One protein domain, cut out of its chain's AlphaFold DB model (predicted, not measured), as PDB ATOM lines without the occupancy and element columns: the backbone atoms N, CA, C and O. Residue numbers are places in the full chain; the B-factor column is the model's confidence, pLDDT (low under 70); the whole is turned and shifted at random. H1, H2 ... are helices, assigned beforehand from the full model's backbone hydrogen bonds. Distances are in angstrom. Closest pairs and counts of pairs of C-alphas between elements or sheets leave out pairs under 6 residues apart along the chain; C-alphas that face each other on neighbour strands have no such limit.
ATOM      1  N   VAL A  18       8.511  28.039 -36.698       84.94
ATOM      2  CA  VAL A  18       7.415  27.058 -36.866       84.94
ATOM      3  C   VAL A  18       7.435  26.320 -38.197       84.94
ATOM      4  O   VAL A  18       6.721  25.338 -38.385       84.94
ATOM      5  N   VAL A  19       8.245  26.776 -39.149       86.38
ATOM      6  CA  VAL A  19       8.418  26.090 -40.435       86.38
ATOM      7  C   VAL A  19       9.482  24.988 -40.334       86.38
ATOM      8  O   VAL A  19       9.534  24.096 -41.186       86.38
ATOM      9  N   ILE A  20      10.313  25.014 -39.289       86.06
ATOM     10  CA  ILE A  20      11.390  24.053 -39.069       86.06
ATOM     11  C   ILE A  20      10.832  22.840 -38.320       86.06
ATOM     12  O   ILE A  20      10.542  22.900 -37.133       86.06
ATOM     13  N   SER A  21      10.728  21.689 -38.989       83.38
ATOM     14  CA  SER A  21      10.181  20.473 -38.365       83.38
ATOM     15  C   SER A  21      10.996  19.976 -37.164       83.38
ATOM     16  O   SER A  21      10.423  19.427 -36.233       83.38
ATOM     17  N   LYS A  22      12.319  20.201 -37.153       85.69
ATOM     18  CA  LYS A  22      13.197  19.821 -36.031       85.69
ATOM     19  C   LYS A  22      12.855  20.556 -34.731       85.69
ATOM     20  O   LYS A  22      13.054  19.996 -33.664       85.69
ATOM     21  N   ASN A  23      12.285  21.756 -34.826       88.00
ATOM     22  CA  ASN A  23      11.885  22.571 -33.678       88.00
ATOM     23  C   ASN A  23      10.664  22.010 -32.932       88.00
ATOM     24  O   ASN A  23      10.260  22.568 -31.918       88.00
ATOM     25  N   TYR A  24      10.057  20.937 -33.441       88.25
ATOM     26  CA  TYR A  24       8.974  20.197 -32.791       88.25
ATOM     27  C   TYR A  24       9.450  18.888 -32.152       88.25
ATOM     28  O   TYR A  24       8.636  18.176 -31.570       88.25
ATOM     29  N   LEU A  25      10.734  18.546 -32.292       87.81
ATOM     30  CA  LEU A  25      11.306  17.322 -31.744       87.81
ATOM     31  C   LEU A  25      11.903  17.592 -30.366       87.81
ATOM     32  O   LEU A  25      12.562  18.611 -30.150       87.81
ATOM     33  N   ASN A  26      11.695  16.679 -29.427       89.25
ATOM     34  CA  ASN A  26      12.398  16.714 -28.147       89.25
ATOM     35  C   ASN A  26      13.854  16.220 -28.292       89.25
ATOM     36  O   ASN A  26      14.256  15.729 -29.348       89.25
ATOM     37  N   GLU A  27      14.656  16.339 -27.232       88.31
ATOM     38  CA  GLU A  27      16.076  15.947 -27.259       88.31
ATOM     39  C   GLU A  27      16.292  14.479 -27.656       88.31
ATOM     40  O   GLU A  27      17.166  14.190 -28.471       88.31
ATOM     41  N   MET A  28      15.465  13.556 -27.152       90.19
ATOM     42  CA  MET A  28      15.574  12.128 -27.481       90.19
ATOM     43  C   MET A  28      15.226  11.854 -28.950       90.19
ATOM     44  O   MET A  28      15.863  11.030 -29.610       90.19
ATOM     45  N   GLU A  29      14.220  12.549 -29.482       89.50
ATOM     46  CA  GLU A  29      13.826  12.450 -30.891       89.50
ATOM     47  C   GLU A  29      14.887  13.049 -31.822       89.50
ATOM     48  O   GLU A  29      15.145  12.497 -32.894       89.50
ATOM     49  N   LEU A  30      15.528  14.149 -31.418       90.75
ATOM     50  CA  LEU A  30      16.645  14.749 -32.150       90.75
ATOM     51  C   LEU A  30      17.860  13.824 -32.189       90.75
ATOM     52  O   LEU A  30      18.444  13.648 -33.257       90.75
ATOM     53  N   ASP A  31      18.218  13.212 -31.061       92.81
ATOM     54  CA  ASP A  31      19.329  12.259 -30.986       92.81
ATOM     55  C   ASP A  31      19.073  11.017 -31.856       92.81
ATOM     56  O   ASP A  31      19.920  10.600 -32.656       92.81
ATOM     57  N   SER A  32      17.841  10.500 -31.806       91.06
ATOM     58  CA  SER A  32      17.390   9.404 -32.670       91.06
ATOM     59  C   SER A  32      17.476   9.780 -34.155       91.06
ATOM     60  O   SER A  32      17.961   8.995 -34.974       91.06
ATOM     61  N   LEU A  33      17.043  10.995 -34.516       91.75
ATOM     62  CA  LEU A  33      17.121  11.501 -35.886       91.75
ATOM     63  C   LEU A  33      18.572  11.655 -36.355       91.75
ATOM     64  O   LEU A  33      18.874  11.297 -37.492       91.75
ATOM     65  N   ASN A  34      19.463  12.173 -35.508       93.56
ATOM     66  CA  ASN A  34      20.880  12.331 -35.839       93.56
ATOM     67  C   ASN A  34      21.526  10.969 -36.108       93.56
ATOM     68  O   ASN A  34      22.080  10.763 -37.185       93.56
ATOM     69  N   THR A  35      21.334  10.009 -35.201       93.69
ATOM     70  CA  THR A  35      21.853   8.642 -35.345       93.69
ATOM     71  C   THR A  35      21.378   7.987 -36.648       93.69
ATOM     72  O   THR A  35      22.159   7.362 -37.370       93.69
ATOM     73  N   LEU A  36      20.098   8.164 -36.991       94.19
ATOM     74  CA  LEU A  36      19.513   7.651 -38.229       94.19
ATOM     75  C   LEU A  36      20.135   8.302 -39.478       94.19
ATOM     76  O   LEU A  36      20.456   7.622 -40.455       94.19
ATOM     77  N   VAL A  37      20.297   9.626 -39.467       93.69
ATOM     78  CA  VAL A  37      20.874  10.372 -40.593       93.69
ATOM     79  C   VAL A  37      22.340   9.993 -40.793       93.69
ATOM     80  O   VAL A  37      22.733   9.692 -41.921       93.69
ATOM     81  N   ASP A  38      23.125   9.935 -39.721       96.19
ATOM     82  CA  ASP A  38      24.547   9.590 -39.771       96.19
ATOM     83  C   ASP A  38      24.762   8.162 -40.289       96.19
ATOM     84  O   ASP A  38      25.610   7.920 -41.159       96.19
ATOM     85  N   GLY A  39      23.935   7.213 -39.843       94.81
ATOM     86  CA  GLY A  39      23.953   5.841 -40.347       94.81
ATOM     87  C   GLY A  39      23.626   5.754 -41.842       94.81
ATOM     88  O   GLY A  39      24.325   5.068 -42.598       94.81
ATOM     89  N   PHE A  40      22.613   6.492 -42.307       93.81
ATOM     90  CA  PHE A  40      22.282   6.552 -43.732       93.81
ATOM     91  C   PHE A  40      23.412   7.167 -44.571       93.81
ATOM     92  O   PHE A  40      23.721   6.659 -45.655       93.81
ATOM     93  N   LEU A  41      24.046   8.240 -44.086       93.81
ATOM     94  CA  LEU A  41      25.163   8.893 -44.773       93.81
ATOM     95  C   LEU A  41      26.380   7.971 -44.869       93.81
ATOM     96  O   LEU A  41      26.926   7.820 -45.962       93.81
ATOM     97  N   THR A  42      26.725   7.265 -43.794       93.75
ATOM     98  CA  THR A  42      27.817   6.272 -43.773       93.75
ATOM     99  C   THR A  42      27.586   5.156 -44.802       93.75
ATOM    100  O   THR A  42      28.482   4.758 -45.558       93.75
ATOM    101  N   LEU A  43      26.346   4.666 -44.904       90.62
ATOM    102  CA  LEU A  43      25.952   3.684 -45.918       90.62
ATOM    103  C   LEU A  43      26.047   4.258 -47.341       90.62
ATOM    104  O   LEU A  43      26.465   3.569 -48.283       90.62
ATOM    105  N   ALA A  44      25.635   5.513 -47.524       89.62
ATOM    106  CA  ALA A  44      25.715   6.193 -48.807       89.62
ATOM    107  C   ALA A  44      27.172   6.385 -49.250       89.62
ATOM    108  O   ALA A  44      27.474   6.090 -50.410       89.62
ATOM    109  N   GLU A  45      28.049   6.790 -48.334       90.12
ATOM    110  CA  GLU A  45      29.488   6.966 -48.532       90.12
ATOM    111  C   GLU A  45      30.172   5.652 -48.913       90.12
ATOM    112  O   GLU A  45      30.826   5.578 -49.950       90.12
ATOM    113  N   THR A  46      29.921   4.566 -48.175       90.06
ATOM    114  CA  THR A  46      30.478   3.234 -48.486       90.06
ATOM    115  C   THR A  46      30.165   2.805 -49.925       90.06
ATOM    116  O   THR A  46      31.011   2.292 -50.666       90.06
ATOM    117  N   ARG A  47      28.928   3.054 -50.368       85.12
ATOM    118  CA  ARG A  47      28.507   2.752 -51.740       85.12
ATOM    119  C   ARG A  47      29.069   3.735 -52.773       85.12
ATOM    120  O   ARG A  47      29.245   3.328 -53.919       85.12
ATOM    121  N   ALA A  48      29.313   4.993 -52.403       87.25
ATOM    122  CA  ALA A  48      29.972   5.976 -53.264       87.25
ATOM    123  C   ALA A  48      31.448   5.610 -53.485       87.25
ATOM    124  O   ALA A  48      31.902   5.584 -54.627       87.25
ATOM    125  N   ASN A  49      32.146   5.200 -52.422       89.69
ATOM    126  CA  ASN A  49      33.525   4.704 -52.466       89.69
ATOM    127  C   ASN A  49      33.662   3.443 -53.330       89.69
ATOM    128  O   ASN A  49      34.663   3.259 -54.012       89.69
ATOM    129  N   SER A  50      32.615   2.616 -53.385       86.88
ATOM    130  CA  SER A  50      32.539   1.454 -54.281       86.88
ATOM    131  C   SER A  50      32.362   1.816 -55.770       86.88
ATOM    132  O   SER A  50      32.126   0.921 -56.579       86.88
ATOM    133  N   GLN A  51      32.398   3.107 -56.134       84.56
ATOM    134  CA  GLN A  51      32.260   3.644 -57.497       84.56
ATOM    135  C   GLN A  51      31.027   3.143 -58.264       84.56
ATOM    136  O   GLN A  51      31.017   3.097 -59.492       84.56
ATOM    137  N   LYS A  52      29.949   2.782 -57.557       76.50
ATOM    138  CA  LYS A  52      28.694   2.374 -58.192       76.50
ATOM    139  C   LYS A  52      27.853   3.620 -58.475       76.50
ATOM    140  O   LYS A  52      27.276   4.167 -57.525       76.50
ATOM    141  N   PRO A  53      27.755   4.090 -59.735       71.56
ATOM    142  CA  PRO A  53      26.886   5.208 -60.067       71.56
ATOM    143  C   PRO A  53      25.451   4.862 -59.678       71.56
ATOM    144  O   PRO A  53      24.976   3.746 -59.895       71.56
ATOM    145  N   ARG A  54      24.773   5.820 -59.047       79.12
ATOM    146  CA  ARG A  54      23.437   5.614 -58.498       79.12
ATOM    147  C   ARG A  54      22.506   6.744 -58.906       79.12
ATOM    148  O   ARG A  54      22.802   7.911 -58.643       79.12
ATOM    149  N   PHE A  55      21.356   6.391 -59.469       86.69
ATOM    150  CA  PHE A  55      20.320   7.349 -59.831       86.69
ATOM    151  C   PHE A  55      19.451   7.708 -58.618       86.69
ATOM    152  O   PHE A  55      19.417   6.997 -57.612       86.69
ATOM    153  N   MET A  56      18.697   8.808 -58.712       87.12
ATOM    154  CA  MET A  56      17.793   9.241 -57.633       87.12
ATOM    155  C   MET A  56      16.757   8.175 -57.257       87.12
ATOM    156  O   MET A  56      16.459   8.006 -56.076       87.12
ATOM    157  N   LYS A  57      16.264   7.401 -58.235       88.44
ATOM    158  CA  LYS A  57      15.346   6.276 -57.989       88.44
ATOM    159  C   LYS A  57      15.953   5.224 -57.050       88.44
ATOM    160  O   LYS A  57      15.293   4.771 -56.120       88.44
ATOM    161  N   ASP A  58      17.233   4.912 -57.226       87.69
ATOM    162  CA  ASP A  58      17.925   3.906 -56.424       87.69
ATOM    163  C   ASP A  58      18.303   4.481 -55.046       87.69
ATOM    164  O   ASP A  58      18.378   3.748 -54.063       87.69
ATOM    165  N   ARG A  59      18.526   5.804 -54.944       87.25
ATOM    166  CA  ARG A  59      18.682   6.497 -53.651       87.25
ATOM    167  C   ARG A  59      17.393   6.435 -52.837       87.25
ATOM    168  O   ARG A  59      17.465   6.133 -51.653       87.25
ATOM    169  N   LYS A  60      16.237   6.652 -53.475       89.75
ATOM    170  CA  LYS A  60      14.924   6.516 -52.831       89.75
ATOM    171  C   LYS A  60      14.684   5.084 -52.348       89.75
ATOM    172  O   LYS A  60      14.301   4.895 -51.204       89.75
ATOM    173  N   SER A  61      14.955   4.087 -53.191       90.31
ATOM    174  CA  SER A  61      14.835   2.676 -52.798       90.31
ATOM    175  C   SER A  61      15.772   2.319 -51.640       90.31
ATOM    176  O   SER A  61      15.342   1.646 -50.708       90.31
ATOM    177  N   LEU A  62      17.014   2.818 -51.646       90.50
ATOM    178  CA  LEU A  62      17.930   2.605 -50.528       90.50
ATOM    179  C   LEU A  62      17.427   3.244 -49.234       90.50
ATOM    180  O   LEU A  62      17.503   2.606 -48.194       90.50
ATOM    181  N   LEU A  63      16.954   4.491 -49.296       91.44
ATOM    182  CA  LEU A  63      16.424   5.183 -48.124       91.44
ATOM    183  C   LEU A  63      15.219   4.437 -47.555       91.44
ATOM    184  O   LEU A  63      15.173   4.201 -46.357       91.44
ATOM    185  N   ASN A  64      14.290   4.013 -48.414       91.44
ATOM    186  CA  ASN A  64      13.135   3.234 -47.986       91.44
ATOM    187  C   ASN A  64      13.560   1.937 -47.281       91.44
ATOM    188  O   ASN A  64      13.117   1.682 -46.170       91.44
ATOM    189  N   GLY A  65      14.476   1.168 -47.880       92.38
ATOM    190  CA  GLY A  65      14.975  -0.060 -47.257       92.38
ATOM    191  C   GLY A  65      15.749   0.194 -45.959       92.38
ATOM    192  O   GLY A  65      15.662  -0.595 -45.030       92.38
ATOM    193  N   TYR A  66      16.484   1.305 -45.862       93.62
ATOM    194  CA  TYR A  66      17.160   1.694 -44.624       93.62
ATOM    195  C   TYR A  66      16.156   1.987 -43.503       93.62
ATOM    196  O   TYR A  66      16.317   1.476 -42.402       93.62
ATOM    197  N   LEU A  67      15.088   2.736 -43.798       92.69
ATOM    198  CA  LEU A  67      14.023   3.020 -42.833       92.69
ATOM    199  C   LEU A  67      13.309   1.740 -42.372       92.69
ATOM    200  O   LEU A  67      13.115   1.562 -41.173       92.69
ATOM    201  N   GLU A  68      12.993   0.824 -43.293       91.88
ATOM    202  CA  GLU A  68      12.397  -0.479 -42.960       91.88
ATOM    203  C   GLU A  68      13.309  -1.314 -42.047       91.88
ATOM    204  O   GLU A  68      12.848  -1.865 -41.047       91.88
ATOM    205  N   LEU A  69      14.615  -1.374 -42.343       91.94
ATOM    206  CA  LEU A  69      15.605  -2.064 -41.505       91.94
ATOM    207  C   LEU A  69      15.728  -1.434 -40.112       91.94
ATOM    208  O   LEU A  69      15.916  -2.146 -39.127       91.94
ATOM    209  N   SER A  70      15.591  -0.112 -40.028       89.12
ATOM    210  CA  SER A  70      15.535   0.642 -38.774       89.12
ATOM    211  C   SER A  70      14.184   0.534 -38.054       89.12
ATOM    212  O   SER A  70      13.993   1.210 -37.047       89.12
ATOM    213  N   GLN A  71      13.255  -0.304 -38.537       89.69
ATOM    214  CA  GLN A  71      11.903  -0.490 -37.990       89.69
ATOM    215  C   GLN A  71      11.076   0.806 -37.952       89.69
ATOM    216  O   GLN A  71      10.156   0.951 -37.147       89.69
ATOM    217  N   LEU A  72      11.390   1.751 -38.841       87.00
ATOM    218  CA  LEU A  72      10.641   2.988 -38.998       87.00
ATOM    219  C   LEU A  72       9.588   2.814 -40.097       87.00
ATOM    220  O   LEU A  72       9.913   2.357 -41.197       87.00
ATOM    221  N   PRO A  73       8.325   3.192 -39.836       84.56
ATOM    222  CA  PRO A  73       7.273   3.067 -40.828       84.56
ATOM    223  C   PRO A  73       7.550   3.992 -42.012       84.56
ATOM    224  O   PRO A  73       7.860   5.178 -41.852       84.56
ATOM    225  N   LEU A  74       7.393   3.459 -43.222       84.94
ATOM    226  CA  LEU A  74       7.395   4.284 -44.418       84.94
ATOM    227  C   LEU A  74       6.101   5.086 -44.500       84.94
ATOM    228  O   LEU A  74       5.015   4.595 -44.194       84.94
ATOM    229  N   LEU A  75       6.214   6.326 -44.970       82.19
ATOM    230  CA  LEU A  75       5.040   7.128 -45.274       82.19
ATOM    231  C   LEU A  75       4.317   6.522 -46.483       82.19
ATOM    232  O   LEU A  75       4.815   6.579 -47.611       82.19
ATOM    233  N   GLU A  76       3.134   5.961 -46.252       79.62
ATOM    234  CA  GLU A  76       2.290   5.435 -47.320       79.62
ATOM    235  C   GLU A  76       1.594   6.574 -48.086       79.62
ATOM    236  O   GLU A  76       0.969   7.473 -47.517       79.62
ATOM    237  N   GLY A  77       1.701   6.545 -49.416       77.44
ATOM    238  CA  GLY A  77       1.149   7.586 -50.282       77.44
ATOM    239  C   GLY A  77       1.967   8.884 -50.273       77.44
ATOM    240  O   GLY A  77       3.182   8.880 -50.100       77.44
ATOM    241  N   LYS A  78       1.314  10.020 -50.545       68.25
ATOM    242  CA  LYS A  78       1.969  11.342 -50.645       68.25
ATOM    243  C   LYS A  78       1.685  12.257 -49.445       68.25
ATOM    244  O   LYS A  78       1.905  13.459 -49.533       68.25
ATOM    245  N   GLY A  79       1.194  11.700 -48.335       71.38
ATOM    246  CA  GLY A  79       0.524  12.493 -47.306       71.38
ATOM    247  C   GLY A  79      -0.780  13.112 -47.836       71.38
ATOM    248  O   GLY A  79      -1.056  13.092 -49.035       71.38
ATOM    249  N   LYS A  80      -1.622  13.628 -46.936       79.25
ATOM    250  CA  LYS A  80      -2.889  14.296 -47.305       79.25
ATOM    251  C   LYS A  80      -2.769  15.819 -47.391       79.25
ATOM    252  O   LYS A  80      -3.661  16.459 -47.926       79.25
ATOM    253  N   VAL A  81      -1.689  16.378 -46.851       82.81
ATOM    254  CA  VAL A  81      -1.480  17.821 -46.698       82.81
ATOM    255  C   VAL A  81      -0.206  18.200 -47.436       82.81
ATOM    256  O   VAL A  81       0.841  17.582 -47.228       82.81
ATOM    257  N   SER A  82      -0.285  19.202 -48.308       86.56
ATOM    258  CA  SER A  82       0.897  19.711 -48.997       86.56
ATOM    259  C   SER A  82       1.823  20.452 -48.029       86.56
ATOM    260  O   SER A  82       1.400  21.010 -47.015       86.56
ATOM    261  N   SER A  83       3.114  20.520 -48.364       85.31
ATOM    262  CA  SER A  83       4.077  21.288 -47.562       85.31
ATOM    263  C   SER A  83       3.678  22.765 -47.436       85.31
ATOM    264  O   SER A  83       3.918  23.373 -46.398       85.31
ATOM    265  N   ILE A  84       3.047  23.334 -48.469       88.25
ATOM    266  CA  ILE A  84       2.590  24.728 -48.473       88.25
ATOM    267  C   ILE A  84       1.456  24.907 -47.462       88.25
ATOM    268  O   ILE A  84       1.566  25.761 -46.588       88.25
ATOM    269  N   GLU A  85       0.420  24.068 -47.524       88.19
ATOM    270  CA  GLU A  85      -0.719  24.135 -46.598       88.19
ATOM    271  C   GLU A  85      -0.282  23.962 -45.140       88.19
ATOM    272  O   GLU A  85      -0.696  24.736 -44.277       88.19
ATOM    273  N   ALA A  86       0.612  23.005 -44.868       86.31
ATOM    274  CA  ALA A  86       1.148  22.782 -43.526       86.31
ATOM    275  C   ALA A  86       1.885  24.020 -42.985       86.31
ATOM    276  O   ALA A  86       1.659  24.431 -41.844       86.31
ATOM    277  N   LYS A  87       2.724  24.656 -43.815       87.25
ATOM    278  CA  LYS A  87       3.453  25.880 -43.448       87.25
ATOM    279  C   LYS A  87       2.509  27.059 -43.225       87.25
ATOM    280  O   LYS A  87       2.655  27.772 -42.236       87.25
ATOM    281  N   THR A  88       1.528  27.258 -44.106       89.12
ATOM    282  CA  THR A  88       0.540  28.337 -43.971       89.12
ATOM    283  C   THR A  88      -0.262  28.194 -42.683       89.12
ATOM    284  O   THR A  88      -0.413  29.171 -41.953       89.12
ATOM    285  N   HIS A  89      -0.715  26.980 -42.366       86.94
ATOM    286  CA  HIS A  89      -1.429  26.701 -41.124       86.94
ATOM    287  C   HIS A  89      -0.567  26.995 -39.884       86.94
ATOM    288  O   HIS A  89      -1.032  27.641 -38.944       86.94
ATOM    289  N   ALA A  90       0.707  26.587 -39.887       85.56
ATOM    290  CA  ALA A  90       1.635  26.876 -38.792       85.56
ATOM    291  C   ALA A  90       1.834  28.390 -38.576       85.56
ATOM    292  O   ALA A  90       1.754  28.870 -37.444       85.56
ATOM    293  N   ILE A  91       2.009  29.153 -39.660       87.81
ATOM    294  CA  ILE A  91       2.166  30.616 -39.619       87.81
ATOM    295  C   ILE A  91       0.882  31.309 -39.139       87.81
ATOM    296  O   ILE A  91       0.955  32.246 -38.343       87.81
ATOM    297  N   MET A  92      -0.294  30.862 -39.594       86.81
ATOM    298  CA  MET A  92      -1.583  31.398 -39.134       86.81
ATOM    299  C   MET A  92      -1.767  31.218 -37.628       86.81
ATOM    300  O   MET A  92      -2.211  32.144 -36.957       86.81
ATOM    301  N   ASN A  93      -1.374  30.066 -37.079       82.94
ATOM    302  CA  ASN A  93      -1.502  29.828 -35.646       82.94
ATOM    303  C   ASN A  93      -0.628  30.768 -34.800       82.94
ATOM    304  O   ASN A  93      -1.059  31.128 -33.711       82.94
ATOM    305  N   ILE A  94       0.554  31.198 -35.271       83.31
ATOM    306  CA  ILE A  94       1.335  32.248 -34.578       83.31
ATOM    307  C   ILE A  94       0.598  33.582 -34.617       83.31
ATOM    308  O   ILE A  94       0.491  34.239 -33.591       83.31
ATOM    309  N   LYS A  95       0.077  33.981 -35.784       74.06
ATOM    310  CA  LYS A  95      -0.619  35.270 -35.935       74.06
ATOM    311  C   LYS A  95      -1.861  35.391 -35.052       74.06
ATOM    312  O   LYS A  95      -2.245  36.499 -34.724       74.06
ATOM    313  N   ASN A  96      -2.477  34.267 -34.686       71.69
ATOM    314  CA  ASN A  96      -3.626  34.223 -33.781       71.69
ATOM    315  C   ASN A  96      -3.237  34.258 -32.286       71.69
ATOM    316  O   ASN A  96      -4.129  34.306 -31.442       71.69
ATOM    317  N   LEU A  97      -1.945  34.152 -31.952       63.53
ATOM    318  CA  LEU A  97      -1.425  34.259 -30.580       63.53
ATOM    319  C   LEU A  97      -0.910  35.669 -30.241       63.53
ATOM    320  O   LEU A  97      -0.619  35.922 -29.071       63.53
TER     321      LEU A  97
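This is residues 18 to 97 of the 98 residues of the protein "Virulence protein RhuM family protein" of Methanobrevibacter millerae (UniProt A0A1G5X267). This is an open loop of helices with few contacts: one long helix, H2, runs out from the small H1, the shorter H3 folds back toward H2 at a steep angle, and a long link leads back to H4, which touches no helix. The far end, residues 45 to 53, and part of the long link, residues 76 to 82, stick out. The printed part has 80 residues with four named helices, in the order H1, H2, H3, H4, and no named strand; its class is all helix. The whole is loose, with a radius of gyration of the C-alphas of 16.5 A, and elongated, spanning 53 by 27 by 21 A.

Start at H1, residues 21 to 24, and look on to H2, residues 27 to 49: they are close but not clearly touching, the closest C-alphas being those of Lys 22 and Leu 30, 7.3 A apart. Next find H3, residues 56 to 69, close to H2 but not clearly touching it; their closest C-alphas, those of Phe 40 and Tyr 66, are 7.1 A apart. H2 and H3 run opposite ways at a steep tilt of 50 degrees. H4, residues 83 to 95, is apart from H1, H2 and H3. In H2, H3 and H4 every O i to N i+4 pair is within hydrogen-bond range; H1 is too short for such a pair.

Find C-alpha 21 at (10.181, 20.473, -38.365), where H1 begins. H2 runs 32.7 A from C-alpha 27 to C-alpha 49 at (33.525, 4.704, -52.466). H3 covers 19.8 A and H4 18.8 A, ending at C-alpha 95 at (-0.619, 35.270, -35.935).

Look for the C-alphas farthest apart at Ser 50 and Asn 96, 52.9 A. The printed part has no cut, and the link from H3 to H4, residues 70 to 82, is long. Confidence is under 70 at residues 78 and 97.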